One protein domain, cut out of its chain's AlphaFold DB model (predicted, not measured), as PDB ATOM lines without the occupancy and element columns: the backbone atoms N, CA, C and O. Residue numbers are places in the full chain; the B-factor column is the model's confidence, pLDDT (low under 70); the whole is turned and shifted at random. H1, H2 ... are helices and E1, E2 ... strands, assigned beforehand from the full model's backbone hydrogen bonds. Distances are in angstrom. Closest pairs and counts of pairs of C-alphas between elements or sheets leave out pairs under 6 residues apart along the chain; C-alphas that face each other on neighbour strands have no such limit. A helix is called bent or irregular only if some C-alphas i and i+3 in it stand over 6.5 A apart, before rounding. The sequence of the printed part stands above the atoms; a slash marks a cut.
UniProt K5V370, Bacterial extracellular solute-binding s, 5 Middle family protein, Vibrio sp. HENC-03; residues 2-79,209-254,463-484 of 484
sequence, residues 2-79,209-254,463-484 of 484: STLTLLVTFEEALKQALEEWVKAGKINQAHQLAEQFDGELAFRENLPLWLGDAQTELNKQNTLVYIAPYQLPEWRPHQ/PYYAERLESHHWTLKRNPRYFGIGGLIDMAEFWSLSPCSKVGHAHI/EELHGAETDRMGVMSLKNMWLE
ATOM      1  N   SER A   2      98.043  28.509 104.574       72.00
ATOM      2  CA  SER A   2      98.981  29.262 105.408       72.00
ATOM      3  C   SER A   2      98.777  30.749 105.133       72.00
ATOM      4  O   SER A   2      98.768  31.155 103.974       72.00
ATOM      5  N   THR A   3      98.573  31.537 106.181       77.06
ATOM      6  CA  THR A   3      98.453  32.997 106.111       77.06
ATOM      7  C   THR A   3      99.785  33.639 106.483       77.06
ATOM      8  O   THR A   3     100.353  33.332 107.529       77.06
ATOM      9  N   LEU A   4     100.279  34.534 105.626       79.25
ATOM     10  CA  LEU A   4     101.414  35.408 105.915       79.25
ATOM     11  C   LEU A   4     100.861  36.752 106.399       79.25
ATOM     12  O   LEU A   4     100.051  37.364 105.707       79.25
ATOM     13  N   THR A   5     101.269  37.182 107.592       86.19
ATOM     14  CA  THR A   5     100.875  38.472 108.178       86.19
ATOM     15  C   THR A   5     102.127  39.322 108.345       86.19
ATOM     16  O   THR A   5     103.098  38.858 108.942       86.19
ATOM     17  N   LEU A   6     102.116  40.540 107.807       85.75
ATOM     18  CA  LEU A   6     103.178  41.514 108.044       85.75
ATOM     19  C   LEU A   6     102.992  42.103 109.446       85.75
ATOM     20  O   LEU A   6     101.906  42.575 109.774       85.75
ATOM     21  N   LEU A   7     104.032  42.019 110.277       90.88
ATOM     22  CA  LEU A   7     104.001  42.491 111.669       90.88
ATOM     23  C   LEU A   7     104.261  43.997 111.799       90.88
ATOM     24  O   LEU A   7     103.951  44.576 112.834       90.88
ATOM     25  N   VAL A   8     104.832  44.600 110.758       93.19
ATOM     26  CA  VAL A   8     105.169  46.021 110.654       93.19
ATOM     27  C   VAL A   8     104.818  46.511 109.257       93.19
ATOM     28  O   VAL A   8     104.743  45.721 108.306       93.19
ATOM     29  N   THR A   9     104.588  47.812 109.128       92.12
ATOM     30  CA  THR A   9     104.397  48.443 107.821       92.12
ATOM     31  C   THR A   9     105.711  48.464 107.035       92.12
ATOM     32  O   THR A   9     106.801  48.324 107.594       92.12
ATOM     33  N   PHE A  10     105.622  48.640 105.715       91.00
ATOM     34  CA  PHE A  10     106.816  48.784 104.881       91.00
ATOM     35  C   PHE A  10     107.653  50.004 105.294       91.00
ATOM     36  O   PHE A  10     108.870  49.904 105.363       91.00
ATOM     37  N   GLU A  11     107.004  51.120 105.634       91.12
ATOM     38  CA  GLU A  11     107.664  52.349 106.086       91.12
ATOM     39  C   GLU A  11     108.446  52.134 107.389       91.12
ATOM     40  O   GLU A  11     109.592  52.564 107.508       91.12
ATOM     41  N   GLU A  12     107.862  51.412 108.350       91.69
ATOM     42  CA  GLU A  12     108.535  51.039 109.600       91.69
ATOM     43  C   GLU A  12     109.741  50.129 109.341       91.69
ATOM     44  O   GLU A  12     110.821  50.371 109.882       91.69
ATOM     45  N   ALA A  13     109.579  49.117 108.482       93.19
ATOM     46  CA  ALA A  13     110.660  48.204 108.117       93.19
ATOM     47  C   ALA A  13     111.796  48.921 107.370       93.19
ATOM     48  O   ALA A  13     112.969  48.683 107.661       93.19
ATOM     49  N   LEU A  14     111.462  49.820 106.437       94.06
ATOM     50  CA  LEU A  14     112.432  50.635 105.711       94.06
ATOM     51  C   LEU A  14     113.197  51.528 106.684       94.06
ATOM     52  O   LEU A  14     114.421  51.512 106.684       94.06
ATOM     53  N   LYS A  15     112.498  52.251 107.564       94.38
ATOM     54  CA  LYS A  15     113.132  53.114 108.563       94.38
ATOM     55  C   LYS A  15     114.085  52.340 109.475       94.38
ATOM     56  O   LYS A  15     115.189  52.817 109.724       94.38
ATOM     57  N   GLN A  16     113.681  51.159 109.946       94.38
ATOM     58  CA  GLN A  16     114.542  50.302 110.758       94.38
ATOM     59  C   GLN A  16     115.788  49.863 109.979       94.38
ATOM     60  O   GLN A  16     116.895  49.941 110.505       94.38
ATOM     61  N   ALA A  17     115.630  49.457 108.715       95.44
ATOM     62  CA  ALA A  17     116.767  49.109 107.872       95.44
ATOM     63  C   ALA A  17     117.710  50.311 107.690       95.44
ATOM     64  O   ALA A  17     118.908  50.184 107.913       95.44
ATOM     65  N   LEU A  18     117.190  51.492 107.352       96.44
ATOM     66  CA  LEU A  18     117.994  52.711 107.205       96.44
ATOM     67  C   LEU A  18     118.798  53.020 108.472       96.44
ATOM     68  O   LEU A  18     119.999  53.271 108.391       96.44
ATOM     69  N   GLU A  19     118.153  52.938 109.635       96.00
ATOM     70  CA  GLU A  19     118.795  53.122 110.934       96.00
ATOM     71  C   GLU A  19     119.929  52.113 111.166       96.00
ATOM     72  O   GLU A  19     121.037  52.508 111.525       96.00
ATOM     73  N   GLU A  20     119.698  50.822 110.911       96.25
ATOM     74  CA  GLU A  20     120.718  49.774 111.055       96.25
ATOM     75  C   GLU A  20     121.933  50.011 110.143       96.25
ATOM     76  O   GLU A  20     123.078  49.817 110.559       96.25
ATOM     77  N   TRP A  21     121.707  50.474 108.910       96.12
ATOM     78  CA  TRP A  21     122.788  50.814 107.985       96.12
ATOM     79  C   TRP A  21     123.579  52.043 108.451       96.12
ATOM     80  O   TRP A  21     124.810  52.010 108.419       96.12
ATOM     81  N   VAL A  22     122.904  53.092 108.935       95.50
ATOM     82  CA  VAL A  22     123.573  54.283 109.487       95.50
ATOM     83  C   VAL A  22     124.413  53.919 110.710       95.50
ATOM     84  O   VAL A  22     125.586  54.280 110.752       95.50
ATOM     85  N   LYS A  23     123.876  53.131 111.650       94.75
ATOM     86  CA  LYS A  23     124.614  52.660 112.840       94.75
ATOM     87  C   LYS A  23     125.851  51.835 112.494       94.75
ATOM     88  O   LYS A  23     126.833  51.852 113.226       94.75
ATOM     89  N   ALA A  24     125.827  51.138 111.361       94.56
ATOM     90  CA  ALA A  24     126.979  50.411 110.837       94.56
ATOM     91  C   ALA A  24     128.001  51.305 110.095       94.56
ATOM     92  O   ALA A  24     128.894  50.776 109.428       94.56
ATOM     93  N   GLY A  25     127.853  52.635 110.140       93.19
ATOM     94  CA  GLY A  25     128.688  53.601 109.416       93.19
ATOM     95  C   GLY A  25     128.419  53.657 107.906       93.19
ATOM     96  O   GLY A  25     129.151  54.301 107.166       93.19
ATOM     97  N   LYS A  26     127.371  52.987 107.410       94.00
ATOM     98  CA  LYS A  26     127.077  52.844 105.973       94.00
ATOM     99  C   LYS A  26     126.022  53.846 105.507       94.00
ATOM    100  O   LYS A  26     124.981  53.473 104.959       94.00
ATOM    101  N   ILE A  27     126.285  55.126 105.756       93.31
ATOM    102  CA  ILE A  27     125.319  56.215 105.559       93.31
ATOM    103  C   ILE A  27     124.962  56.369 104.076       93.31
ATOM    104  O   ILE A  27     123.787  56.430 103.723       93.31
ATOM    105  N   ASN A  28     125.961  56.333 103.194       88.88
ATOM    106  CA  ASN A  28     125.759  56.388 101.747       88.88
ATOM    107  C   ASN A  28     124.853  55.266 101.219       88.88
ATOM    108  O   ASN A  28     123.980  55.503 100.385       88.88
ATOM    109  N   GLN A  29     125.023  54.039 101.710       91.81
ATOM    110  CA  GLN A  29     124.179  52.919 101.299       91.81
ATOM    111  C   GLN A  29     122.771  53.005 101.902       91.81
ATOM    112  O   GLN A  29     121.810  52.632 101.233       91.81
ATOM    113  N   ALA A  30     122.632  53.533 103.124       94.38
ATOM    114  CA  ALA A  30     121.323  53.863 103.681       94.38
ATOM    115  C   ALA A  30     120.611  54.903 102.799       94.38
ATOM    116  O   ALA A  30     119.458  54.709 102.434       94.38
ATOM    117  N   HIS A  31     121.308  55.956 102.370       92.19
ATOM    118  CA  HIS A  31     120.731  56.960 101.482       92.19
ATOM    119  C   HIS A  31     120.292  56.371 100.135       92.19
ATOM    120  O   HIS A  31     119.161  56.610  99.726       92.19
ATOM    121  N   GLN A  32     121.119  55.537  99.497       91.75
ATOM    122  CA  GLN A  32     120.749  54.849  98.250       91.75
ATOM    123  C   GLN A  32     119.523  53.942  98.416       91.75
ATOM    124  O   GLN A  32     118.680  53.860  97.524       91.75
ATOM    125  N   LEU A  33     119.410  53.260  99.560       94.44
ATOM    126  CA  LEU A  33     118.234  52.458  99.885       94.44
ATOM    127  C   LEU A  33     116.995  53.343 100.076       94.44
ATOM    128  O   LEU A  33     115.911  52.969  99.641       94.44
ATOM    129  N   ALA A  34     117.155  54.509 100.705       93.62
ATOM    130  CA  ALA A  34     116.079  55.478 100.862       93.62
ATOM    131  C   ALA A  34     115.598  55.993  99.497       93.62
ATOM    132  O   ALA A  34     114.401  55.947  99.248       93.62
ATOM    133  N   GLU A  35     116.508  56.380  98.597       92.25
ATOM    134  CA  GLU A  35     116.176  56.810  97.226       92.25
ATOM    135  C   GLU A  35     115.426  55.737  96.437       92.25
ATOM    136  O   GLU A  35     114.462  56.017  95.732       92.25
ATOM    137  N   GLN A  36     115.837  54.475  96.573       95.06
ATOM    138  CA  GLN A  36     115.186  53.368  95.875       95.06
ATOM    139  C   GLN A  36     113.705  53.197  96.263       95.06
ATOM    140  O   GLN A  36     112.931  52.633  95.485       95.06
ATOM    141  N   PHE A  37     113.321  53.634  97.462       95.38
ATOM    142  CA  PHE A  37     112.000  53.409  98.042       95.38
ATOM    143  C   PHE A  37     111.291  54.710  98.452       95.38
ATOM    144  O   PHE A  37     110.428  54.664  99.330       95.38
ATOM    145  N   ASP A  38     111.649  55.843  97.837       91.69
ATOM    146  CA  ASP A  38     111.048  57.169  98.068       91.69
ATOM    147  C   ASP A  38     111.064  57.607  99.559       91.69
ATOM    148  O   ASP A  38     110.141  58.245 100.073       91.69
ATOM    149  N   GLY A  39     112.106  57.201 100.296       91.31
ATOM    150  CA  GLY A  39     112.273  57.385 101.741       91.31
ATOM    151  C   GLY A  39     113.240  58.503 102.152       91.31
ATOM    152  O   GLY A  39     113.604  58.592 103.326       91.31
ATOM    153  N   GLU A  40     113.705  59.345 101.229       89.75
ATOM    154  CA  GLU A  40     114.789  60.315 101.450       89.75
ATOM    155  C   GLU A  40     114.437  61.378 102.487       89.75
ATOM    156  O   GLU A  40     115.292  61.784 103.280       89.75
ATOM    157  N   LEU A  41     113.180  61.830 102.507       86.94
ATOM    158  CA  LEU A  41     112.715  62.790 103.506       86.94
ATOM    159  C   LEU A  41     112.796  62.178 104.909       86.94
ATOM    160  O   LEU A  41     113.416  62.759 105.799       86.94
ATOM    161  N   ALA A  42     112.256  60.967 105.076       88.62
ATOM    162  CA  ALA A  42     112.313  60.243 106.340       88.62
ATOM    163  C   ALA A  42     113.765  59.962 106.762       88.62
ATOM    164  O   ALA A  42     114.106  60.122 107.934       88.62
ATOM    165  N   PHE A  43     114.636  59.600 105.817       91.75
ATOM    166  CA  PHE A  43     116.065  59.434 106.068       91.75
ATOM    167  C   PHE A  43     116.695  60.725 106.614       91.75
ATOM    168  O   PHE A  43     117.251  60.718 107.710       91.75
ATOM    169  N   ARG A  44     116.549  61.857 105.914       88.56
ATOM    170  CA  ARG A  44     117.148  63.148 106.309       88.56
ATOM    171  C   ARG A  44     116.594  63.702 107.619       88.56
ATOM    172  O   ARG A  44     117.311  64.367 108.367       88.56
ATOM    173  N   GLU A  45     115.323  63.447 107.912       87.31
ATOM    174  CA  GLU A  45     114.703  63.883 109.163       87.31
ATOM    175  C   GLU A  45     115.209  63.103 110.380       87.31
ATOM    176  O   GLU A  45     115.281  63.660 111.475       87.31
ATOM    177  N   ASN A  46     115.568  61.827 110.205       89.88
ATOM    178  CA  ASN A  46     116.020  60.967 111.300       89.88
ATOM    179  C   ASN A  46     117.549  60.800 111.357       89.88
ATOM    180  O   ASN A  46     118.051  60.393 112.401       89.88
ATOM    181  N   LEU A  47     118.291  61.153 110.301       91.00
ATOM    182  CA  LEU A  47     119.747  60.994 110.236       91.00
ATOM    183  C   LEU A  47     120.485  61.559 111.465       91.00
ATOM    184  O   LEU A  47     121.251  60.800 112.054       91.00
ATOM    185  N   PRO A  48     120.241  62.803 111.935       87.75
ATOM    186  CA  PRO A  48     120.951  63.328 113.107       87.75
ATOM    187  C   PRO A  48     120.771  62.475 114.365       87.75
ATOM    188  O   PRO A  48     121.702  62.327 115.151       87.75
ATOM    189  N   LEU A  49     119.582  61.891 114.543       88.25
ATOM    190  CA  LEU A  49     119.277  61.023 115.677       88.25
ATOM    191  C   LEU A  49     120.071  59.711 115.605       88.25
ATOM    192  O   LEU A  49     120.535  59.216 116.626       88.25
ATOM    193  N   TRP A  50     120.228  59.152 114.405       92.06
ATOM    194  CA  TRP A  50     120.928  57.884 114.191       92.06
ATOM    195  C   TRP A  50     122.451  58.010 114.245       92.06
ATOM    196  O   TRP A  50     123.128  57.030 114.550       92.06
ATOM    197  N   LEU A  51     122.993  59.199 113.963       90.62
ATOM    198  CA  LEU A  51     124.438  59.434 113.938       90.62
ATOM    199  C   LEU A  51     125.106  59.265 115.303       90.62
ATOM    200  O   LEU A  51     126.256  58.835 115.339       90.62
ATOM    201  N   GLY A  52     124.391  59.512 116.407       84.62
ATOM    202  CA  GLY A  52     124.927  59.291 117.754       84.62
ATOM    203  C   GLY A  52     125.396  57.848 117.969       84.62
ATOM    204  O   GLY A  52     126.497  57.619 118.457       84.62
ATOM    205  N   ASP A  53     124.615  56.874 117.499       88.69
ATOM    206  CA  ASP A  53     124.952  55.447 117.594       88.69
ATOM    207  C   ASP A  53     125.994  55.003 116.542       88.69
ATOM    208  O   ASP A  53     126.538  53.903 116.636       88.69
ATOM    209  N   ALA A  54     126.269  55.833 115.529       92.44
ATOM    210  CA  ALA A  54     127.203  55.530 114.442       92.44
ATOM    211  C   ALA A  54     128.640  56.014 114.711       92.44
ATOM    212  O   ALA A  54     129.563  55.546 114.041       92.44
ATOM    213  N   GLN A  55     128.852  56.925 115.673       89.31
ATOM    214  CA  GLN A  55     130.140  57.605 115.900       89.31
ATOM    215  C   GLN A  55     131.315  56.635 116.044       89.31
ATOM    216  O   GLN A  55     132.301  56.748 115.319       89.31
ATOM    217  N   THR A  56     131.184  55.615 116.897       91.69
ATOM    218  CA  THR A  56     132.256  54.638 117.130       91.69
ATOM    219  C   THR A  56     132.688  53.920 115.851       91.69
ATOM    220  O   THR A  56     133.869  53.632 115.662       91.69
ATOM    221  N   GLU A  57     131.742  53.580 114.977       94.81
ATOM    222  CA  GLU A  57     132.051  52.871 113.737       94.81
ATOM    223  C   GLU A  57     132.605  53.826 112.672       94.81
ATOM    224  O   GLU A  57     133.563  53.481 111.983       94.81
ATOM    225  N   LEU A  58     132.085  55.053 112.602       95.12
ATOM    226  CA  LEU A  58     132.602  56.109 111.731       95.12
ATOM    227  C   LEU A  58     134.051  56.488 112.074       95.12
ATOM    228  O   LEU A  58     134.868  56.625 111.165       95.12
ATOM    229  N   ASN A  59     134.409  56.567 113.360       94.94
ATOM    230  CA  ASN A  59     135.783  56.856 113.790       94.94
ATOM    231  C   ASN A  59     136.752  55.742 113.395       94.94
ATOM    232  O   ASN A  59     137.816  56.018 112.848       94.94
ATOM    233  N   LYS A  60     136.367  54.467 113.571       95.25
ATOM    234  CA  LYS A  60     137.176  53.330 113.089       95.25
ATOM    235  C   LYS A  60     137.404  53.377 111.580       95.25
ATOM    236  O   LYS A  60     138.435  52.912 111.101       95.25
ATOM    237  N   GLN A  61     136.429  53.898 110.839       96.12
ATOM    238  CA  GLN A  61     136.495  54.092 109.392       96.12
ATOM    239  C   GLN A  61     137.157  55.420 108.998       96.12
ATOM    240  O   GLN A  61     137.267  55.701 107.805       96.12
ATOM    241  N   ASN A  62     137.569  56.239 109.973       97.19
ATOM    242  CA  ASN A  62     138.121  57.577 109.783       97.19
ATOM    243  C   ASN A  62     137.248  58.446 108.855       97.19
ATOM    244  O   ASN A  62     137.721  59.094 107.914       97.19
ATOM    245  N   THR A  63     135.935  58.379 109.096       97.12
ATOM    246  CA  THR A  63     134.903  59.070 108.326       97.12
ATOM    247  C   THR A  63     134.271  60.171 109.168       97.12
ATOM    248  O   THR A  63     133.598  59.899 110.160       97.12
ATOM    249  N   LEU A  64     134.465  61.420 108.752       97.06
ATOM    250  CA  LEU A  64     133.865  62.594 109.378       97.06
ATOM    251  C   LEU A  64     132.470  62.847 108.803       97.06
ATOM    252  O   LEU A  64     132.311  62.900 107.584       97.06
ATOM    253  N   VAL A  65     131.484  63.100 109.666       95.94
ATOM    254  CA  VAL A  65     130.141  63.519 109.247       95.94
ATOM    255  C   VAL A  65     129.866  64.966 109.657       95.94
ATOM    256  O   VAL A  65     129.850  65.303 110.841       95.94
ATOM    257  N   TYR A  66     129.598  65.814 108.661       94.38
ATOM    258  CA  TYR A  66     129.236  67.219 108.824       94.38
ATOM    259  C   TYR A  66     127.763  67.444 108.473       94.38
ATOM    260  O   TYR A  66     127.319  67.207 107.347       94.38
ATOM    261  N   ILE A  67     127.007  67.993 109.415       91.50
ATOM    262  CA  ILE A  67     125.620  68.391 109.218       91.50
ATOM    263  C   ILE A  67     125.545  69.881 108.873       91.50
ATOM    264  O   ILE A  67     125.835  70.751 109.699       91.50
ATOM    265  N   ALA A  68     125.136  70.171 107.636       89.62
ATOM    266  CA  ALA A  68     125.073  71.515 107.079       89.62
ATOM    267  C   ALA A  68     123.631  72.062 107.036       89.62
ATOM    268  O   ALA A  68     122.721  71.390 106.548       89.62
ATOM    269  N   PRO A  69     123.388  73.324 107.434       85.44
ATOM    270  CA  PRO A  69     122.082  73.972 107.295       85.44
ATOM    271  C   PRO A  69     121.854  74.535 105.878       85.44
ATOM    272  O   PRO A  69     121.087  75.482 105.694       85.44
ATOM    273  N   TYR A  70     122.569  74.011 104.881       87.75
ATOM    274  CA  TYR A  70     122.569  74.472 103.499       87.75
ATOM    275  C   TYR A  70     122.804  73.312 102.529       87.75
ATOM    276  O   TYR A  70     123.398  72.296 102.884       87.75
ATOM    277  N   GLN A  71     122.339  73.489 101.295       91.00
ATOM    278  CA  GLN A  71     122.649  72.610 100.165       91.00
ATOM    279  C   GLN A  71     124.071  72.846  99.650       91.00
ATOM    280  O   GLN A  71     124.655  73.893  99.930       91.00
ATOM    281  N   LEU A  72     124.581  71.896  98.860       94.62
ATOM    282  CA  LEU A  72     125.895  71.938  98.221       94.62
ATOM    283  C   LEU A  72     126.254  73.360  97.746       94.62
ATOM    284  O   LEU A  72     125.584  73.888  96.851       94.62
ATOM    285  N   PRO A  73     127.296  73.977  98.329       94.56
ATOM    286  CA  PRO A  73     127.713  75.317  97.950       94.56
ATOM    287  C   PRO A  73     128.491  75.320  96.626       94.56
ATOM    288  O   PRO A  73     128.846  74.280  96.066       94.56
ATOM    289  N   GLU A  74     128.778  76.513  96.108       95.38
ATOM    290  CA  GLU A  74     129.522  76.688  94.865       95.38
ATOM    291  C   GLU A  74     130.945  76.133  95.000       95.38
ATOM    292  O   GLU A  74     131.758  76.638  95.766       95.38
ATOM    293  N   TRP A  75     131.284  75.119  94.208       96.25
ATOM    294  CA  TRP A  75     132.618  74.512  94.226       96.25
ATOM    295  C   TRP A  75     133.617  75.224  93.305       96.25
ATOM    296  O   TRP A  75     134.816  74.982  93.390       96.25
ATOM    297  N   ARG A  76     133.148  76.085  92.391       95.56
ATOM    298  CA  ARG A  76     134.013  76.814  91.452       95.56
ATOM    299  C   ARG A  76     134.603  78.044  92.134       95.56
ATOM    300  O   ARG A  76     133.844  78.973  92.419       95.56
ATOM    301  N   PRO A  77     135.935  78.133  92.306       95.50
ATOM    302  CA  PRO A  77     136.502  79.184  93.144       95.50
ATOM    303  C   PRO A  77     136.199  80.608  92.654       95.50
ATOM    304  O   PRO A  77     135.851  81.473  93.448       95.50
ATOM    305  N   HIS A  78     136.235  80.846  91.340       93.06
ATOM    306  CA  HIS A  78     135.971  82.160  90.735       93.06
ATOM    307  C   HIS A  78     134.483  82.566  90.714       93.06
ATOM    308  O   HIS A  78     134.184  83.709  90.371       93.06
ATOM    309  N   GLN A  79     133.559  81.657  91.055       93.56
ATOM    310  CA  GLN A  79     132.110  81.918  91.096       93.56
ATOM    311  C   GLN A  79     131.542  81.933  92.519       93.56
ATOM    312  O   GLN A  79     130.429  82.407  92.718       93.56
ATOM    313  N   PRO A 209     143.995  68.808  99.569       98.50
ATOM    314  CA  PRO A 209     144.101  67.621 100.417       98.50
ATOM    315  C   PRO A 209     142.976  66.603 100.218       98.50
ATOM    316  O   PRO A 209     143.151  65.446 100.591       98.50
ATOM    317  N   TYR A 210     141.862  66.991  99.599       98.75
ATOM    318  CA  TYR A 210     140.746  66.107  99.282       98.75
ATOM    319  C   TYR A 210     140.304  66.293  97.830       98.75
ATOM    320  O   TYR A 210     140.499  67.352  97.242       98.75
ATOM    321  N   TYR A 211     139.692  65.271  97.244       98.31
ATOM    322  CA  TYR A 211     138.986  65.366  95.967       98.31
ATOM    323  C   TYR A 211     137.505  65.068  96.178       98.31
ATOM    324  O   TYR A 211     137.137  64.311  97.078       98.31
ATOM    325  N   ALA A 212     136.643  65.650  95.347       97.75
ATOM    326  CA  ALA A 212     135.221  65.342  95.413       97.75
ATOM    327  C   ALA A 212     134.947  63.967  94.798       97.75
ATOM    328  O   ALA A 212     135.243  63.733  93.624       97.75
ATOM    329  N   GLU A 213     134.363  63.069  95.584       95.69
ATOM    330  CA  GLU A 213     133.841  61.798  95.085       95.69
ATOM    331  C   GLU A 213     132.422  61.969  94.540       95.69
ATOM    332  O   GLU A 213     132.087  61.437  93.480       95.69
ATOM    333  N   ARG A 214     131.595  62.738  95.253       93.69
ATOM    334  CA  ARG A 214     130.184  62.948  94.932       93.69
ATOM    335  C   ARG A 214     129.760  64.353  95.330       93.69
ATOM    336  O   ARG A 214     130.106  64.800  96.417       93.69
ATOM    337  N   LEU A 215     129.009  65.022  94.457       94.88
ATOM    338  CA  LEU A 215     128.478  66.369  94.660       94.88
ATOM    339  C   LEU A 215     126.987  66.391  94.289       94.88
ATOM    340  O   LEU A 215     126.639  66.653  93.138       94.88
ATOM    341  N   GLU A 216     126.111  66.113  95.250       93.00
ATOM    342  CA  GLU A 216     124.657  66.220  95.099       93.00
ATOM    343  C   GLU A 216     124.135  67.364  95.977       93.00
ATOM    344  O   GLU A 216     124.771  67.775  96.944       93.00
ATOM    345  N   SER A 217     122.964  67.914  95.644       91.44
ATOM    346  CA  SER A 217     122.437  69.112  96.318       91.44
ATOM    347  C   SER A 217     122.310  68.935  97.836       91.44
ATOM    348  O   SER A 217     122.610  69.859  98.591       91.44
ATOM    349  N   HIS A 218     121.899  67.749  98.286       91.00
ATOM    350  CA  HIS A 218     121.636  67.476  99.697       91.00
ATOM    351  C   HIS A 218     122.693  66.621 100.400       91.00
ATOM    352  O   HIS A 218     122.623  66.485 101.625       91.00
ATOM    353  N   HIS A 219     123.650  66.093  99.639       92.25
ATOM    354  CA  HIS A 219     124.695  65.198 100.105       92.25
ATOM    355  C   HIS A 219     125.955  65.362  99.245       92.25
ATOM    356  O   HIS A 219     125.897  65.315  98.017       92.25
ATOM    357  N   TRP A 220     127.119  65.527  99.864       96.56
ATOM    358  CA  TRP A 220     128.381  65.492  99.129       96.56
ATOM    359  C   TRP A 220     129.483  64.826  99.937       96.56
ATOM    360  O   TRP A 220     129.497  64.881 101.165       96.56
ATOM    361  N   THR A 221     130.414  64.187  99.229       97.12
ATOM    362  CA  THR A 221     131.489  63.392  99.825       97.12
ATOM    363  C   THR A 221     132.839  63.826  99.274       97.12
ATOM    364  O   THR A 221     133.047  63.880  98.055       97.12
ATOM    365  N   LEU A 222     133.771  64.105 100.183       98.44
ATOM    366  CA  LEU A 222     135.167  64.397  99.887       98.44
ATOM    367  C   LEU A 222     136.042  63.241 100.367       98.44
ATOM    368  O   LEU A 222     135.903  62.778 101.496       98.44
ATOM    369  N   LYS A 223     136.969  62.792  99.521       98.31
ATOM    370  CA  LYS A 223     137.925  61.733  99.849       98.31
ATOM    371  C   LYS A 223     139.337  62.263  99.895       98.31
ATOM    372  O   LYS A 223     139.723  63.106  99.083       98.31
ATOM    373  N   ARG A 224     140.119  61.742 100.833       98.50
ATOM    374  CA  ARG A 224     141.516  62.117 101.019       98.50
ATOM    375  C   ARG A 224     142.317  61.943  99.733       98.50
ATOM    376  O   ARG A 224     142.251  60.901  99.084       98.50
ATOM    377  N   ASN A 225     143.121  62.942  99.386       98.12
ATOM    378  CA  ASN A 225     144.087  62.886  98.297       98.12
ATOM    379  C   ASN A 225     145.403  62.255  98.799       98.12
ATOM    380  O   ASN A 225     146.203  62.941  99.440       98.12
ATOM    381  N   PRO A 226     145.709  60.986  98.463       95.88
ATOM    382  CA  PRO A 226     146.929  60.326  98.935       95.88
ATOM    383  C   PRO A 226     148.214  60.903  98.317       95.88
ATOM    384  O   PRO A 226     149.309  60.543  98.741       95.88
ATOM    385  N   ARG A 227     148.101  61.768  97.299       95.75
ATOM    386  CA  ARG A 227     149.222  62.447  96.628       95.75
ATOM    387  C   ARG A 227     149.322  63.923  97.013       95.75
ATOM    388  O   ARG A 227     149.954  64.695  96.292       95.75
ATOM    389  N   TYR A 228     148.665  64.339  98.096       97.81
ATOM    390  CA  TYR A 228     148.745  65.719  98.550       97.81
ATOM    391  C   TYR A 228     150.189  66.082  98.925       97.81
ATOM    392  O   TYR A 228     150.875  65.331  99.611       97.81
ATOM    393  N   PHE A 229     150.660  67.230  98.438       96.69
ATOM    394  CA  PHE A 229     152.051  67.675  98.591       96.69
ATOM    395  C   PHE A 229     152.323  68.375  99.935       96.69
ATOM    396  O   PHE A 229     153.479  68.647 100.275       96.69
ATOM    397  N   GLY A 230     151.256  68.770 100.638       94.12
ATOM    398  CA  GLY A 230     151.299  69.524 101.886       94.12
ATOM    399  C   GLY A 230     151.108  68.648 103.125       94.12
ATOM    400  O   GLY A 230     151.125  67.422 103.060       94.12
ATOM    401  N   ILE A 231     150.916  69.305 104.267       93.06
ATOM    402  CA  ILE A 231     150.627  68.670 105.562       93.06
ATOM    403  C   ILE A 231     149.118  68.740 105.827       93.06
ATOM    404  O   ILE A 231     148.485  69.725 105.450       93.06
ATOM    405  N   GLY A 232     148.563  67.725 106.488       93.19
ATOM    406  CA  GLY A 232     147.145  67.639 106.842       93.19
ATOM    407  C   GLY A 232     146.385  66.638 105.976       93.19
ATOM    408  O   GLY A 232     146.986  65.775 105.333       93.19
ATOM    409  N   GLY A 233     145.058  66.751 105.978       94.88
ATOM    410  CA  GLY A 233     144.174  65.807 105.302       94.88
ATOM    411  C   GLY A 233     144.218  64.435 105.972       94.88
ATOM    412  O   GLY A 233     144.616  63.465 105.330       94.88
ATOM    413  N   LEU A 234     143.944  64.383 107.281       96.94
ATOM    414  CA  LEU A 234     144.055  63.159 108.084       96.94
ATOM    415  C   LEU A 234     142.771  62.327 108.092       96.94
ATOM    416  O   LEU A 234     142.859  61.124 108.307       96.94
ATOM    417  N   ILE A 235     141.624  62.939 107.805       98.06
ATOM    418  CA  ILE A 235     140.354  62.242 107.599       98.06
ATOM    419  C   ILE A 235     140.406  61.498 106.259       98.06
ATOM    420  O   ILE A 235     140.845  62.066 105.259       98.06
ATOM    421  N   ASP A 236     139.964  60.240 106.201       97.94
ATOM    422  CA  ASP A 236     139.964  59.471 104.948       97.94
ATOM    423  C   ASP A 236     138.765  59.835 104.062       97.94
ATOM    424  O   ASP A 236     138.893  59.930 102.833       97.94
ATOM    425  N   MET A 237     137.613  60.098 104.686       97.81
ATOM    426  CA  MET A 237     136.381  60.505 104.016       97.81
ATOM    427  C   MET A 237     135.601  61.522 104.855       97.81
ATOM    428  O   MET A 237     135.411  61.331 106.048       97.81
ATOM    429  N   ALA A 238     135.127  62.596 104.231       97.81
ATOM    430  CA  ALA A 238     134.227  63.556 104.857       97.81
ATOM    431  C   ALA A 238     132.897  63.570 104.106       97.81
ATOM    432  O   ALA A 238     132.858  63.884 102.912       97.81
ATOM    433  N   GLU A 239     131.821  63.231 104.807       96.25
ATOM    434  CA  GLU A 239     130.460  63.261 104.290       96.25
ATOM    435  C   GLU A 239     129.707  64.466 104.843       96.25
ATOM    436  O   GLU A 239     129.693  64.725 106.046       96.25
ATOM    437  N   PHE A 240     129.035  65.187 103.957       95.31
ATOM    438  CA  PHE A 240     128.256  66.360 104.299       95.31
ATOM    439  C   PHE A 240     126.791  66.115 103.977       95.31
ATOM    440  O   PHE A 240     126.458  65.695 102.867       95.31
ATOM    441  N   TRP A 241     125.921  66.418 104.932       92.62
ATOM    442  CA  TRP A 241     124.489  66.168 104.822       92.62
ATOM    443  C   TRP A 241     123.699  67.419 105.163       92.62
ATOM    444  O   TRP A 241     123.867  68.012 106.229       92.62
ATOM    445  N   SER A 242     122.807  67.811 104.256       89.25
ATOM    446  CA  SER A 242     121.928  68.957 104.489       89.25
ATOM    447  C   SER A 242     120.630  68.552 105.194       89.25
ATOM    448  O   SER A 242     119.921  67.632 104.763       89.25
ATOM    449  N   LEU A 243     120.274  69.269 106.258       76.81
ATOM    450  CA  LEU A 243     119.057  68.974 107.020       76.81
ATOM    451  C   LEU A 243     117.776  69.433 106.326       76.81
ATOM    452  O   LEU A 243     117.779  70.315 105.465       76.81
ATOM    453  N   SER A 244     116.671  68.801 106.721       70.19
ATOM    454  CA  SER A 244     115.321  69.331 106.538       70.19
ATOM    455  C   SER A 244     115.011  70.289 107.699       70.19
ATOM    456  O   SER A 244     115.490  70.057 108.809       70.19
ATOM    457  N   PRO A 245     114.176  71.329 107.518       64.31
ATOM    458  CA  PRO A 245     113.684  72.145 108.632       64.31
ATOM    459  C   PRO A 245     112.982  71.336 109.739       64.31
ATOM    460  O   PRO A 245     112.913  71.792 110.874       64.31
ATOM    461  N   CYS A 246     112.482  70.135 109.418       64.06
ATOM    462  CA  CYS A 246     111.841  69.212 110.364       64.06
ATOM    463  C   CYS A 246     112.796  68.139 110.922       64.06
ATOM    464  O   CYS A 246     112.343  67.182 111.553       64.06
ATOM    465  N   SER A 247     114.106  68.250 110.671       72.06
ATOM    466  CA  SER A 247     115.079  67.275 111.161       72.06
ATOM    467  C   SER A 247     115.077  67.197 112.686       72.06
ATOM    468  O   SER A 247     115.031  68.207 113.390       72.06
ATOM    469  N   LYS A 248     115.131  65.967 113.197       72.81
ATOM    470  CA  LYS A 248     115.220  65.703 114.630       72.81
ATOM    471  C   LYS A 248     116.548  66.196 115.186       72.81
ATOM    472  O   LYS A 248     117.559  66.225 114.489       72.81
ATOM    473  N   VAL A 249     116.531  66.527 116.472       70.56
ATOM    474  CA  VAL A 249     117.742  66.855 117.226       70.56
ATOM    475  C   VAL A 249     118.541  65.573 117.459       70.56
ATOM    476  O   VAL A 249     117.980  64.545 117.838       70.56
ATOM    477  N   GLY A 250     119.842  65.645 117.220       74.56
ATOM    478  CA  GLY A 250     120.801  64.576 117.465       74.56
ATOM    479  C   GLY A 250     122.222  65.126 117.390       74.56
ATOM    480  O   GLY A 250     122.398  66.344 117.399       74.56
ATOM    481  N   HIS A 251     123.218  64.245 117.325       77.81
ATOM    482  CA  HIS A 251     124.630  64.629 117.346       77.81
ATOM    483  C   HIS A 251     125.386  63.977 116.187       77.81
ATOM    484  O   HIS A 251     125.293  62.772 115.964       77.81
ATOM    485  N   ALA A 252     126.164  64.785 115.473       86.88
ATOM    486  CA  ALA A 252     127.159  64.354 114.494       86.88
ATOM    487  C   ALA A 252     128.555  64.784 114.967       86.88
ATOM    488  O   ALA A 252     128.674  65.427 116.012       86.88
ATOM    489  N   HIS A 253     129.609  64.483 114.199       92.25
ATOM    490  CA  HIS A 253     130.935  65.035 114.498       92.25
ATOM    491  C   HIS A 253     130.932  66.557 114.446       92.25
ATOM    492  O   HIS A 253     131.518  67.191 115.317       92.25
ATOM    493  N   ILE A 254     130.258  67.132 113.444       91.44
ATOM    494  CA  ILE A 254     130.038  68.574 113.329       91.44
ATOM    495  C   ILE A 254     128.584  68.827 112.953       91.44
ATOM    496  O   ILE A 254     128.072  68.253 111.993       91.44
ATOM    497  N   GLU A 463     133.497  65.398 121.056       88.50
ATOM    498  CA  GLU A 463     134.733  65.429 121.858       88.50
ATOM    499  C   GLU A 463     135.891  64.664 121.190       88.50
ATOM    500  O   GLU A 463     137.053  64.978 121.426       88.50
ATOM    501  N   GLU A 464     135.568  63.703 120.319       90.81
ATOM    502  CA  GLU A 464     136.527  62.877 119.570       90.81
ATOM    503  C   GLU A 464     137.066  63.586 118.312       90.81
ATOM    504  O   GLU A 464     137.891  63.032 117.584       90.81
ATOM    505  N   LEU A 465     136.565  64.788 118.004       93.94
ATOM    506  CA  LEU A 465     137.018  65.603 116.882       93.94
ATOM    507  C   LEU A 465     138.027  66.647 117.357       93.94
ATOM    508  O   LEU A 465     137.784  67.413 118.289       93.94
ATOM    509  N   HIS A 466     139.132  66.757 116.630       95.19
ATOM    510  CA  HIS A 466     140.179  67.729 116.908       95.19
ATOM    511  C   HIS A 466     140.567  68.524 115.656       95.19
ATOM    512  O   HIS A 466     140.275  68.116 114.532       95.19
ATOM    513  N   GLY A 467     141.232  69.673 115.847       94.06
ATOM    514  CA  GLY A 467     141.652  70.560 114.750       94.06
ATOM    515  C   GLY A 467     140.496  71.284 114.054       94.06
ATOM    516  O   GLY A 467     140.595  71.637 112.876       94.06
ATOM    517  N   ALA A 468     139.378  71.448 114.764       92.12
ATOM    518  CA  ALA A 468     138.149  72.070 114.285       92.12
ATOM    519  C   ALA A 468     138.044  73.556 114.679       92.12
ATOM    520  O   ALA A 468     136.942  74.096 114.785       92.12
ATOM    521  N   GLU A 469     139.172  74.244 114.895       90.06
ATOM    522  CA  GLU A 469     139.134  75.683 115.139       90.06
ATOM    523  C   GLU A 469     138.599  76.429 113.908       90.06
ATOM    524  O   GLU A 469     138.927  76.114 112.758       90.06
ATOM    525  N   THR A 470     137.776  77.447 114.152       90.19
ATOM    526  CA  THR A 470     137.266  78.324 113.098       90.19
ATOM    527  C   THR A 470     138.189  79.514 112.873       90.19
ATOM    528  O   THR A 470     138.693  80.101 113.833       90.19
ATOM    529  N   ASP A 471     138.321  79.938 111.622       89.88
ATOM    530  CA  ASP A 471     138.900  81.236 111.280       89.88
ATOM    531  C   ASP A 471     137.955  82.408 111.635       89.88
ATOM    532  O   ASP A 471     136.879  82.234 112.216       89.88
ATOM    533  N   ARG A 472     138.325  83.635 111.249       88.19
ATOM    534  CA  ARG A 472     137.474  84.827 111.447       88.19
ATOM    535  C   ARG A 472     136.188  84.843 110.623       88.19
ATOM    536  O   ARG A 472     135.263  85.570 110.992       88.19
ATOM    537  N   MET A 473     136.110  84.068 109.540       89.81
ATOM    538  CA  MET A 473     134.858  83.852 108.817       89.81
ATOM    539  C   MET A 473     133.945  82.877 109.562       89.81
ATOM    540  O   MET A 473     132.807  82.683 109.140       89.81
ATOM    541  N   GLY A 474     134.406  82.263 110.654       89.50
ATOM    542  CA  GLY A 474     133.685  81.204 111.342       89.50
ATOM    543  C   GLY A 474     133.752  79.872 110.596       89.50
ATOM    544  O   GLY A 474     132.879  79.038 110.792       89.50
ATOM    545  N   VAL A 475     134.734  79.676 109.711       91.44
ATOM    546  CA  VAL A 475     134.878  78.469 108.893       91.44
ATOM    547  C   VAL A 475     135.992  77.596 109.452       91.44
ATOM    548  O   VAL A 475     137.086  78.072 109.745       91.44
ATOM    549  N   MET A 476     135.725  76.298 109.578       93.00
ATOM    550  CA  MET A 476     136.738  75.306 109.943       93.00
ATOM    551  C   MET A 476     137.502  74.807 108.709       93.00
ATOM    552  O   MET A 476     136.983  74.824 107.591       93.00
ATOM    553  N   SER A 477     138.707  74.269 108.904       94.75
ATOM    554  CA  SER A 477     139.487  73.664 107.819       94.75
ATOM    555  C   SER A 477     139.521  72.141 107.923       94.75
ATOM    556  O   SER A 477     140.195  71.589 108.788       94.75
ATOM    557  N   LEU A 478     138.888  71.441 106.975       97.12
ATOM    558  CA  LEU A 478     138.931  69.970 106.899       97.12
ATOM    559  C   LEU A 478     140.367  69.420 106.764       97.12
ATOM    560  O   LEU A 478     140.661  68.279 107.123       97.12
ATOM    561  N   LYS A 479     141.293  70.236 106.250       96.25
ATOM    562  CA  LYS A 479     142.724  69.912 106.175       96.25
ATOM    563  C   LYS A 479     143.343  69.696 107.559       96.25
ATOM    564  O   LYS A 479     144.262  68.886 107.666       96.25
ATOM    565  N   ASN A 480     142.859  70.403 108.576       96.06
ATOM    566  CA  ASN A 480     143.433  70.401 109.918       96.06
ATOM    567  C   ASN A 480     142.771  69.389 110.853       96.06
ATOM    568  O   ASN A 480     143.318  69.156 111.921       96.06
ATOM    569  N   MET A 481     141.642  68.793 110.464       97.31
ATOM    570  CA  MET A 481     140.858  67.918 111.333       97.31
ATOM    571  C   MET A 481     141.409  66.492 111.422       97.31
ATOM    572  O   MET A 481     141.941  65.960 110.440       97.31
ATOM    573  N   TRP A 482     141.211  65.857 112.578       96.81
ATOM    574  CA  TRP A 482     141.397  64.419 112.794       96.81
ATOM    575  C   TRP A 482     140.430  63.888 113.861       96.81
ATOM    576  O   TRP A 482     139.920  64.661 114.673       96.81
ATOM    577  N   LEU A 483     140.183  62.578 113.830       95.44
ATOM    578  CA  LEU A 483     139.401  61.846 114.830       95.44
ATOM    579  C   LEU A 483     140.350  61.083 115.771       95.44
ATOM    580  O   LEU A 483     141.442  60.703 115.335       95.44
ATOM    581  N   GLU A 484     139.955  60.913 117.037       87.62
ATOM    582  CA  GLU A 484     140.709  60.162 118.066       87.62
ATOM    583  C   GLU A 484     140.848  58.655 117.781       87.62
ATOM    584  O   GLU A 484     139.875  58.022 117.295       87.62
TER     585      GLU A 484
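This is residues 2 to 79, 209 to 254 and 463 to 484 of the 484 residues of the protein "Bacterial extracellular solute-binding s, 5 Middle family protein" of Vibrio sp. HENC-03 (UniProt K5V370). Three helices, H1, H2 and H3, make a small up-and-down bundle at one end, and the last of them, H3, runs on over one face of a twisted four-stranded sheet at the other end. Residues 2 to 9 stick out beyond the bundle as a tail, and residues 463 to 484 form a long stretch with no named element, folded back on itself. The printed part has 146 residues, in the order H1, H2, H3, E1, E2, E3, E4; the sheet is mixed, in the order E1, E4, E3, E2. The class is mixed, helices and strands, with under half of the residues in named elements. The whole is compact by its radius of gyration of the C-alphas, 17.0 A, but elongated in outline, spanning 66 by 34 by 29 A.

H1, residues 10 to 23, starts at C-alpha 10 (106.816, 48.784, 104.881) and is 19.9 A long. H2 is residues 27 to 36, 14.3 A. H3, residues 40 to 60, measures 26.2 A; it is irregular, with C-alphas 45 and 48 at 7.4 A, and has a kink of 76 degrees near residue 53. E1 is residues 63 to 68, E2 residues 210 to 215, E3 residues 219 to 224, and E4 residues 237 to 242, ending at C-alpha 242 (121.928, 68.957, 104.489).

H1 and H2 form a helical hairpin and touch, their closest C-alphas being those of Leu 18 and Ala 30, 5.0 A apart, at a shallow tilt of 20 degrees, opposite ways. H2 and H3, also a helical hairpin, touch through residues 40 to 43 of H3 alone, closest at the C-alphas of Ala 34 and Glu 40, 5.0 A. H1 and H3 touch at the C-alphas of Lys 23 and Ala 54, 4.2 A, and run the same way at 28 degrees, a shallow tilt. Every O i to N i+4 pair is within hydrogen-bond range in H1 and H2, but 10 of 17 in H3. H3 is on the sheet at a height of 8.8 A, in two layers, a helix on one face of a sheet; it lies over E1 and, only just, over E4, with 3 of its C-alphas, and runs along the strands, at 26 degrees to E1 on the local plane. H2 only grazes the sheet with residues 27 to 31, and H1 is not on it. E1 and E4 are parallel, with N 66 and O 239 at 2.8 A. E2, E3 and E4 form a meander, each strand the antiparallel neighbour of the one before; N 238 and O 222 are 2.8 A apart, and N 211 and O 223 2.8 A. E1 and E2 are the edge strands.

The C-alphas farthest apart are those of Ser 2 and Arg 472, 67.9 A. Residues 80 to 208 are not printed, with 20.9 A between C-alphas 79 and 209, nor are residues 255 to 462, with 10.2 A between C-alphas 254 and 463. The link E3 to E4 is long. Residues 465 to 466 pair with residues 482 to 483, antiparallel, and residues 470 to 475 stand free. Mean pLDDT of the printed part is 91.6; residues 245 to 246 are under 70.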